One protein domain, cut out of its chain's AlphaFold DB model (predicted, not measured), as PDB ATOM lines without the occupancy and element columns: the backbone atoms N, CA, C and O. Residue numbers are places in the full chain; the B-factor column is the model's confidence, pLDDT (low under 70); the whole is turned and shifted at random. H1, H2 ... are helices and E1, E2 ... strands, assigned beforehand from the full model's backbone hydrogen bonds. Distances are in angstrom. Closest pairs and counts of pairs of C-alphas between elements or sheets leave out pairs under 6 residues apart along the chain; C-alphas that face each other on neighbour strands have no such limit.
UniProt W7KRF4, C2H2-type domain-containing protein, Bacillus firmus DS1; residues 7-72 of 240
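What this domain is: This is residues 7 to 72 of the 240 residues of the protein "C2H2-type domain-containing protein" of Bacillus firmus DS1 (UniProt W7KRF4). A two-stranded hairpin, E1 and E2, and the short helix H1 lie near the early part of one long helix, H2, and at the far end of H2 the chain turns a corner into a second long helix, H3, making an L whose second arm sticks out. The tip of the hairpin, residues 22 to 27, sticks out as well, and the whole is loosely put together. The printed part has 66 residues, with three named helices and two named strands in the order H1, E1, E2, H2, H3; the sheet order is E1 - E2, antiparallel, and the class is mixed, helices and strands. The radius of gyration of the C-alphas is 14.2 A, which is loose, and the C-alphas span 37 by 30 by 25 A.

Where its parts are: Strand E1 is residues 17 to 22, 16.2 A from first to last C-alpha, beginning at C-alpha 17 at (201.220, -42.486, -8.395). Strand E2 is residues 27 to 32 and is 17.1 A long. Helix H2, residues 40 to 56, is 24.7 A long and begins at C-alpha 40 at (201.026, -47.993, 5.666). Helix H1 is residues 7 to 12, 8.7 A. Helix H3, residues 59 to 71, is 18.2 A long and ends at C-alpha 71 at (204.735, -24.239, -22.580).

How they stand to each other: E1 and E2 form a hairpin of antiparallel neighbours, with 150 degrees between their directions. N 18 and O 31 are within hydrogen-bond range at 2.9 A, and so are N 27 and O 22 at 3.0 A. C-alphas 21 and 28 face each other at 4.4 A. The closest C-alphas of E2 and H2 are those of Leu 30 and His 43, 7.0 A apart. E1 and H2 are apart. H1 and H2 only just touch, with 3 pairs of C-alphas within 8 A, the closest being those of Leu 9 and Val 46 at 7.2 A. H2 touches H1 with residues 42 to 46 alone. The lines of H1 and H2 are about perpendicular, at 90 degrees. H1 and E2 are only just apart, with their closest C-alphas at 8.0 A. H3 is apart from H1, H2, E1 and E2. In H1, H2 and H3 every O i to N i+4 pair is within hydrogen-bond range.

The domain as a whole: The two C-alphas farthest apart are those of Glu 24 and Glu 72, at 40.5 A. Residues 22 to 27, residues 55 to 61, of which 59 to 61 belong to H3, and residues 63 to 72, of which 63 to 71 belong to H3, stand free. Without them the body has 43 residues and spans 26 by 25 by 22 A. The links H1 to E1, E1 to E2 and H2 to H3 are tight, and the link E2 to H2, 7 residues, is short. The printed part has no cut. The mean pLDDT of the printed part is 89.1, and residues 69 to 72 are under 70.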
ATOM      1  N   ARG A   7     215.360 -42.961  -0.153       84.88
ATOM      2  CA  ARG A   7     215.464 -44.142  -1.019       84.88
ATOM      3  C   ARG A   7     214.097 -44.571  -1.548       84.88
ATOM      4  O   ARG A   7     214.000 -44.860  -2.738       84.88
ATOM      5  N   LEU A   8     213.075 -44.594  -0.693       86.12
ATOM      6  CA  LEU A   8     211.709 -44.923  -1.092       86.12
ATOM      7  C   LEU A   8     211.157 -43.877  -2.064       86.12
ATOM      8  O   LEU A   8     210.693 -44.237  -3.139       86.12
ATOM      9  N   LEU A   9     211.279 -42.585  -1.749       88.12
ATOM     10  CA  LEU A   9     210.762 -41.526  -2.626       88.12
ATOM     11  C   LEU A   9     211.453 -41.507  -3.996       88.12
ATOM     12  O   LEU A   9     210.791 -41.352  -5.017       88.12
ATOM     13  N   ASN A  10     212.766 -41.756  -4.047       84.38
ATOM     14  CA  ASN A  10     213.503 -41.910  -5.309       84.38
ATOM     15  C   ASN A  10     213.106 -43.160  -6.103       84.38
ATOM     16  O   ASN A  10     213.297 -43.214  -7.319       84.38
ATOM     17  N   TYR A  11     212.635 -44.201  -5.422       84.12
ATOM     18  CA  TYR A  11     212.076 -45.371  -6.081       84.12
ATOM     19  C   TYR A  11     210.690 -45.046  -6.652       84.12
ATOM     20  O   TYR A  11     210.454 -45.293  -7.832       84.12
ATOM     21  N   LEU A  12     209.818 -44.430  -5.847       85.81
ATOM     22  CA  LEU A  12     208.455 -44.064  -6.233       85.81
ATOM     23  C   LEU A  12     208.405 -43.000  -7.336       85.81
ATOM     24  O   LEU A  12     207.532 -43.083  -8.190       85.81
ATOM     25  N   SER A  13     209.372 -42.077  -7.410       83.56
ATOM     26  CA  SER A  13     209.444 -41.047  -8.466       83.56
ATOM     27  C   SER A  13     209.638 -41.603  -9.883       83.56
ATOM     28  O   SER A  13     209.481 -40.883 -10.867       83.56
ATOM     29  N   ARG A  14     209.966 -42.894 -10.010       82.19
ATOM     30  CA  ARG A  14     210.053 -43.609 -11.294       82.19
ATOM     31  C   ARG A  14     208.705 -44.154 -11.768       82.19
ATOM     32  O   ARG A  14     208.631 -44.705 -12.866       82.19
ATOM     33  N   PHE A  15     207.666 -44.038 -10.947       83.69
ATOM     34  CA  PHE A  15     206.323 -44.522 -11.224       83.69
ATOM     35  C   PHE A  15     205.331 -43.362 -11.164       83.69
ATOM     36  O   PHE A  15     205.490 -42.428 -10.384       83.69
ATOM     37  N   GLY A  16     204.274 -43.443 -11.972       83.06
ATOM     38  CA  GLY A  16     203.098 -42.617 -11.724       83.06
ATOM     39  C   GLY A  16     202.408 -43.116 -10.458       83.06
ATOM     40  O   GLY A  16     202.179 -44.323 -10.336       83.06
ATOM     41  N   LEU A  17     202.091 -42.212  -9.535       91.38
ATOM     42  CA  LEU A  17     201.220 -42.486  -8.395       91.38
ATOM     43  C   LEU A  17     199.823 -41.949  -8.701       91.38
ATOM     44  O   LEU A  17     199.682 -40.846  -9.223       91.38
ATOM     45  N   ALA A  18     198.806 -42.736  -8.378       93.31
ATOM     46  CA  ALA A  18     197.405 -42.365  -8.492       93.31
ATOM     47  C   ALA A  18     196.719 -42.513  -7.129       93.31
ATOM     48  O   ALA A  18     197.141 -43.314  -6.292       93.31
ATOM     49  N   ILE A  19     195.666 -41.725  -6.920       95.88
ATOM     50  CA  ILE A  19     194.804 -41.793  -5.739       95.88
ATOM     51  C   ILE A  19     193.543 -42.554  -6.138       95.88
ATOM     52  O   ILE A  19     192.933 -42.223  -7.154       95.88
ATOM     53  N   ASN A  20     193.146 -43.549  -5.347       96.50
ATOM     54  CA  ASN A  20     191.819 -44.149  -5.441       96.50
ATOM     55  C   ASN A  20     190.995 -43.779  -4.205       96.50
ATOM     56  O   ASN A  20     191.529 -43.785  -3.096       96.50
ATOM     57  N   TYR A  21     189.715 -43.473  -4.407       97.00
ATOM     58  CA  TYR A  21     188.764 -43.178  -3.341       97.00
ATOM     59  C   TYR A  21     187.889 -44.404  -3.080       97.00
ATOM     60  O   TYR A  21     187.272 -44.950  -3.992       97.00
ATOM     61  N   ASP A  22     187.870 -44.844  -1.831       94.94
ATOM     62  CA  ASP A  22     187.051 -45.936  -1.333       94.94
ATOM     63  C   ASP A  22     185.807 -45.349  -0.658       94.94
ATOM     64  O   ASP A  22     185.875 -44.833   0.463       94.94
ATOM     65  N   GLU A  23     184.678 -45.415  -1.368       96.12
ATOM     66  CA  GLU A  23     183.390 -44.894  -0.903       96.12
ATOM     67  C   GLU A  23     182.871 -45.623   0.341       96.12
ATOM     68  O   GLU A  23     182.248 -44.992   1.192       96.12
ATOM     69  N   GLU A  24     183.136 -46.927   0.470       96.31
ATOM     70  CA  GLU A  24     182.627 -47.742   1.579       96.31
ATOM     71  C   GLU A  24     183.248 -47.296   2.903       96.31
ATOM     72  O   GLU A  24     182.560 -47.144   3.914       96.31
ATOM     73  N   ASN A  25     184.552 -47.025   2.875       95.31
ATOM     74  CA  ASN A  25     185.313 -46.616   4.051       95.31
ATOM     75  C   ASN A  25     185.500 -45.096   4.159       95.31
ATOM     76  O   ASN A  25     186.148 -44.639   5.103       95.31
ATOM     77  N   ASN A  26     184.959 -44.313   3.214       95.12
ATOM     78  CA  ASN A  26     185.172 -42.865   3.106       95.12
ATOM     79  C   ASN A  26     186.669 -42.509   3.223       95.12
ATOM     80  O   ASN A  26     187.077 -41.661   4.023       95.12
ATOM     81  N   SER A  27     187.505 -43.239   2.483       95.12
ATOM     82  CA  SER A  27     188.965 -43.169   2.592       95.12
ATOM     83  C   SER A  27     189.627 -43.093   1.219       95.12
ATOM     84  O   SER A  27     188.982 -43.299   0.196       95.12
ATOM     85  N   ALA A  28     190.918 -42.772   1.174       95.81
ATOM     86  CA  ALA A  28     191.685 -42.783  -0.064       95.81
ATOM     87  C   ALA A  28     193.034 -43.467   0.147       95.81
ATOM     88  O   ALA A  28     193.627 -43.368   1.223       95.81
ATOM     89  N   TYR A  29     193.528 -44.134  -0.891       95.88
ATOM     90  CA  TYR A  29     194.844 -44.764  -0.881       95.88
ATOM     91  C   TYR A  29     195.623 -44.466  -2.159       95.88
ATOM     92  O   TYR A  29     195.060 -44.220  -3.229       95.88
ATOM     93  N   LEU A  30     196.946 -44.502  -2.030       96.25
ATOM     94  CA  LEU A  30     197.892 -44.357  -3.122       96.25
ATOM     95  C   LEU A  30     198.232 -45.719  -3.710       96.25
ATOM     96  O   LEU A  30     198.499 -46.693  -2.997       96.25
ATOM     97  N   TYR A  31     198.292 -45.762  -5.033       95.50
ATOM     98  CA  TYR A  31     198.779 -46.919  -5.762       95.50
ATOM     99  C   TYR A  31     199.626 -46.488  -6.958       95.50
ATOM    100  O   TYR A  31     199.482 -45.397  -7.509       95.50
ATOM    101  N   THR A  32     200.556 -47.347  -7.357       92.44
ATOM    102  CA  THR A  32     201.378 -47.116  -8.550       92.44
ATOM    103  C   THR A  32     200.570 -47.378  -9.818       92.44
ATOM    104  O   THR A  32     199.642 -48.187  -9.827       92.44
ATOM    105  N   ASN A  33     201.001 -46.822 -10.947       84.50
ATOM    106  CA  ASN A  33     200.467 -47.139 -12.276       84.50
ATOM    107  C   ASN A  33     200.588 -48.627 -12.692       84.50
ATOM    108  O   ASN A  33     200.134 -49.000 -13.770       84.50
ATOM    109  N   ARG A  34     201.192 -49.482 -11.855       86.25
ATOM    110  CA  ARG A  34     201.242 -50.945 -12.003       86.25
ATOM    111  C   ARG A  34     200.232 -51.687 -11.117       86.25
ATOM    112  O   ARG A  34     200.260 -52.912 -11.085       86.25
ATOM    113  N   GLY A  35     199.382 -50.973 -10.382       89.25
ATOM    114  CA  GLY A  35     198.372 -51.554  -9.492       89.25
ATOM    115  C   GLY A  35     198.880 -51.925  -8.094       89.25
ATOM    116  O   GLY A  35     198.139 -52.529  -7.327       89.25
ATOM    117  N   TYR A  36     200.122 -51.580  -7.738       93.44
ATOM    118  CA  TYR A  36     200.638 -51.815  -6.384       93.44
ATOM    119  C   TYR A  36     200.113 -50.756  -5.414       93.44
ATOM    120  O   TYR A  36     200.449 -49.583  -5.581       93.44
ATOM    121  N   ILE A  37     199.325 -51.173  -4.422       96.62
ATOM    122  CA  ILE A  37     198.871 -50.332  -3.306       96.62
ATOM    123  C   ILE A  37     200.017 -50.201  -2.304       96.62
ATOM    124  O   ILE A  37     200.618 -51.205  -1.920       96.62
ATOM    125  N   LEU A  38     200.314 -48.972  -1.889       95.50
ATOM    126  CA  LEU A  38     201.404 -48.707  -0.953       95.50
ATOM    127  C   LEU A  38     201.088 -49.299   0.432       95.50
ATOM    128  O   LEU A  38     199.940 -49.358   0.875       95.50
ATOM    129  N   THR A  39     202.116 -49.709   1.164       96.44
ATOM    130  CA  THR A  39     201.975 -50.089   2.577       96.44
ATOM    131  C   THR A  39     201.694 -48.865   3.452       96.44
ATOM    132  O   THR A  39     201.842 -47.720   3.020       96.44
ATOM    133  N   LYS A  40     201.285 -49.082   4.709       95.88
ATOM    134  CA  LYS A  40     201.026 -47.993   5.666       95.88
ATOM    135  C   LYS A  40     202.238 -47.071   5.841       95.88
ATOM    136  O   LYS A  40     202.084 -45.855   5.786       95.88
ATOM    137  N   ASP A  41     203.423 -47.644   6.022       94.69
ATOM    138  CA  ASP A  41     204.645 -46.867   6.252       94.69
ATOM    139  C   ASP A  41     205.047 -46.087   4.992       94.69
ATOM    140  O   ASP A  41     205.429 -44.922   5.075       94.69
ATOM    141  N   GLU A  42     204.865 -46.674   3.806       94.25
ATOM    142  CA  GLU A  42     205.109 -45.976   2.538       94.25
ATOM    143  C   GLU A  42     204.132 -44.815   2.313       94.25
ATOM    144  O   GLU A  42     204.544 -43.756   1.840       94.25
ATOM    145  N   HIS A  43     202.856 -44.975   2.684       95.75
ATOM    146  CA  HIS A  43     201.892 -43.875   2.658       95.75
ATOM    147  C   HIS A  43     202.323 -42.732   3.579       95.75
ATOM    148  O   HIS A  43     202.295 -41.576   3.159       95.75
ATOM    149  N   LEU A  44     202.741 -43.037   4.812       94.31
ATOM    150  CA  LEU A  44     203.185 -42.024   5.775       94.31
ATOM    151  C   LEU A  44     204.402 -41.243   5.265       94.31
ATOM    152  O   LEU A  44     204.440 -40.020   5.401       94.31
ATOM    153  N   GLU A  45     205.355 -41.917   4.623       93.31
ATOM    154  CA  GLU A  45     206.522 -41.274   4.005       93.31
ATOM    155  C   GLU A  45     206.127 -40.332   2.860       93.31
ATOM    156  O   GLU A  45     206.612 -39.199   2.794       93.31
ATOM    157  N   VAL A  46     205.213 -40.758   1.976       93.75
ATOM    158  CA  VAL A  46     204.718 -39.904   0.882       93.75
ATOM    159  C   VAL A  46     203.948 -38.705   1.433       93.75
ATOM    160  O   VAL A  46     204.214 -37.580   1.018       93.75
ATOM    161  N   ILE A  47     203.042 -38.912   2.394       94.06
ATOM    162  CA  ILE A  47     202.274 -37.833   3.030       94.06
ATOM    163  C   ILE A  47     203.219 -36.826   3.689       94.06
ATOM    164  O   ILE A  47     203.082 -35.627   3.465       94.06
ATOM    165  N   THR A  48     204.217 -37.294   4.439       93.19
ATOM    166  CA  THR A  48     205.209 -36.425   5.091       93.19
ATOM    167  C   THR A  48     205.985 -35.597   4.068       93.19
ATOM    168  O   THR A  48     206.185 -34.399   4.256       93.19
ATOM    169  N   ALA A  49     206.395 -36.205   2.954       92.12
ATOM    170  CA  ALA A  49     207.091 -35.495   1.886       92.12
ATOM    171  C   ALA A  49     206.207 -34.447   1.191       92.12
ATOM    172  O   ALA A  49     206.686 -33.353   0.897       92.12
ATOM    173  N   LEU A  50     204.927 -34.759   0.961       92.56
ATOM    174  CA  LEU A  50     203.957 -33.819   0.399       92.56
ATOM    175  C   LEU A  50     203.691 -32.649   1.352       92.56
ATOM    176  O   LEU A  50     203.677 -31.505   0.909       92.56
ATOM    177  N   MET A  51     203.556 -32.908   2.654       93.81
ATOM    178  CA  MET A  51     203.418 -31.850   3.659       93.81
ATOM    179  C   MET A  51     204.644 -30.930   3.672       93.81
ATOM    180  O   MET A  51     204.490 -29.715   3.611       93.81
ATOM    181  N   ASN A  52     205.856 -31.495   3.640       90.69
ATOM    182  CA  ASN A  52     207.089 -30.705   3.548       90.69
ATOM    183  C   ASN A  52     207.141 -29.844   2.273       90.69
ATOM    184  O   ASN A  52     207.660 -28.732   2.311       90.69
ATOM    185  N   PHE A  53     206.629 -30.346   1.144       91.56
ATOM    186  CA  PHE A  53     206.531 -29.570  -0.095       91.56
ATOM    187  C   PHE A  53     205.582 -28.375   0.067       91.56
ATOM    188  O   PHE A  53     205.958 -27.260  -0.281       91.56
ATOM    189  N   LEU A  54     204.397 -28.586   0.653       92.31
ATOM    190  CA  LEU A  54     203.412 -27.522   0.891       92.31
ATOM    191  C   LEU A  54     203.922 -26.429   1.844       92.31
ATOM    192  O   LEU A  54     203.500 -25.283   1.742       92.31
ATOM    193  N   GLU A  55     204.828 -26.762   2.764       93.38
ATOM    194  CA  GLU A  55     205.455 -25.781   3.660       93.38
ATOM    195  C   GLU A  55     206.551 -24.944   2.981       93.38
ATOM    196  O   GLU A  55     206.874 -23.853   3.452       93.38
ATOM    197  N   GLN A  56     207.160 -25.459   1.909       93.38
ATOM    198  CA  GLN A  56     208.342 -24.862   1.277       93.38
ATOM    199  C   GLN A  56     208.047 -24.170  -0.051       93.38
ATOM    200  O   GLN A  56     208.849 -23.340  -0.474       93.38
ATOM    201  N   VAL A  57     206.945 -24.523  -0.710       94.19
ATOM    202  CA  VAL A  57     206.623 -24.067  -2.063       94.19
ATOM    203  C   VAL A  57     205.354 -23.230  -2.043       94.19
ATOM    204  O   VAL A  57     204.347 -23.608  -1.450       94.19
ATOM    205  N   THR A  58     205.404 -22.077  -2.703       95.31
ATOM    206  CA  THR A  58     204.280 -21.144  -2.804       95.31
ATOM    207  C   THR A  58     203.355 -21.477  -3.976       95.31
ATOM    208  O   THR A  58     203.785 -22.029  -4.990       95.31
ATOM    209  N   ASP A  59     202.090 -21.050  -3.897       95.56
ATOM    210  CA  ASP A  59     201.131 -21.192  -5.006       95.56
ATOM    211  C   ASP A  59     201.641 -20.543  -6.303       95.56
ATOM    212  O   ASP A  59     201.453 -21.085  -7.389       95.56
ATOM    213  N   ALA A  60     202.351 -19.413  -6.199       94.81
ATOM    214  CA  ALA A  60     202.933 -18.731  -7.353       94.81
ATOM    215  C   ALA A  60     204.009 -19.581  -8.055       94.81
ATOM    216  O   ALA A  60     204.082 -19.586  -9.284       94.81
ATOM    217  N   GLU A  61     204.826 -20.318  -7.297       93.44
ATOM    218  CA  GLU A  61     205.816 -21.247  -7.852       93.44
ATOM    219  C   GLU A  61     205.143 -22.464  -8.493       93.44
ATOM    220  O   GLU A  61     205.533 -22.859  -9.592       93.44
ATOM    221  N   ILE A  62     204.097 -23.017  -7.865       91.94
ATOM    222  CA  ILE A  62     203.300 -24.117  -8.433       91.94
ATOM    223  C   ILE A  62     202.663 -23.683  -9.758       91.94
ATOM    224  O   ILE A  62     202.765 -24.388 -10.763       91.94
ATOM    225  N   GLU A  63     202.038 -22.505  -9.788       91.31
ATOM    226  CA  GLU A  63     201.460 -21.944 -11.006       91.31
ATOM    227  C   GLU A  63     202.503 -21.736 -12.100       91.31
ATOM    228  O   GLU A  63     202.214 -21.985 -13.270       91.31
ATOM    229  N   GLN A  64     203.694 -21.253 -11.743       88.25
ATOM    230  CA  GLN A  64     204.767 -21.039 -12.703       88.25
ATOM    231  C   GLN A  64     205.249 -22.371 -13.295       88.25
ATOM    232  O   GLN A  64     205.337 -22.480 -14.514       88.25
ATOM    233  N   VAL A  65     205.456 -23.400 -12.468       84.12
ATOM    234  CA  VAL A  65     205.822 -24.751 -12.929       84.12
ATOM    235  C   VAL A  65     204.746 -25.340 -13.846       84.12
ATOM    236  O   VAL A  65     205.082 -25.893 -14.889       84.12
ATOM    237  N   ASN A  66     203.462 -25.185 -13.510       81.31
ATOM    238  CA  ASN A  66     202.365 -25.657 -14.362       81.31
ATOM    239  C   ASN A  66     202.315 -24.901 -15.699       81.31
ATOM    240  O   ASN A  66     202.170 -25.518 -16.751       81.31
ATOM    241  N   LYS A  67     202.511 -23.574 -15.683       81.06
ATOM    242  CA  LYS A  67     202.594 -22.756 -16.906       81.06
ATOM    243  C   LYS A  67     203.784 -23.148 -17.776       81.06
ATOM    244  O   LYS A  67     203.671 -23.105 -18.997       81.06
ATOM    245  N   ASP A  68     204.915 -23.500 -17.174       74.25
ATOM    246  CA  ASP A  68     206.097 -23.956 -17.906       74.25
ATOM    247  C   ASP A  68     205.898 -25.374 -18.462       74.25
ATOM    248  O   ASP A  68     206.296 -25.641 -19.595       74.25
ATOM    249  N   PHE A  69     205.179 -26.241 -17.743       61.78
ATOM    250  CA  PHE A  69     204.754 -27.552 -18.242       61.78
ATOM    251  C   PHE A  69     203.809 -27.441 -19.449       61.78
ATOM    252  O   PHE A  69     203.943 -28.200 -20.402       61.78
ATOM    253  N   ASP A  70     202.903 -26.460 -19.455       57.00
ATOM    254  CA  ASP A  70     202.022 -26.182 -20.597       57.00
ATOM    255  C   ASP A  70     202.764 -25.552 -21.796       57.00
ATOM    256  O   ASP A  70     202.278 -25.591 -22.930       57.00
ATOM    257  N   ARG A  71     203.931 -24.934 -21.558       53.28
ATOM    258  CA  ARG A  71     204.735 -24.239 -22.580       53.28
ATOM    259  C   ARG A  71     205.792 -25.116 -23.226       53.28
ATOM    260  O   ARG A  71     206.126 -24.879 -24.389       53.28
ATOM    261  N   GLU A  72     206.340 -26.089 -22.508       44.44
ATOM    262  CA  GLU A  72     207.230 -27.070 -23.112       44.44
ATOM    263  C   GLU A  72     206.386 -28.103 -23.871       44.44
ATOM    264  O   GLU A  72     205.617 -28.834 -23.250       44.44
TER     265      GLU A  72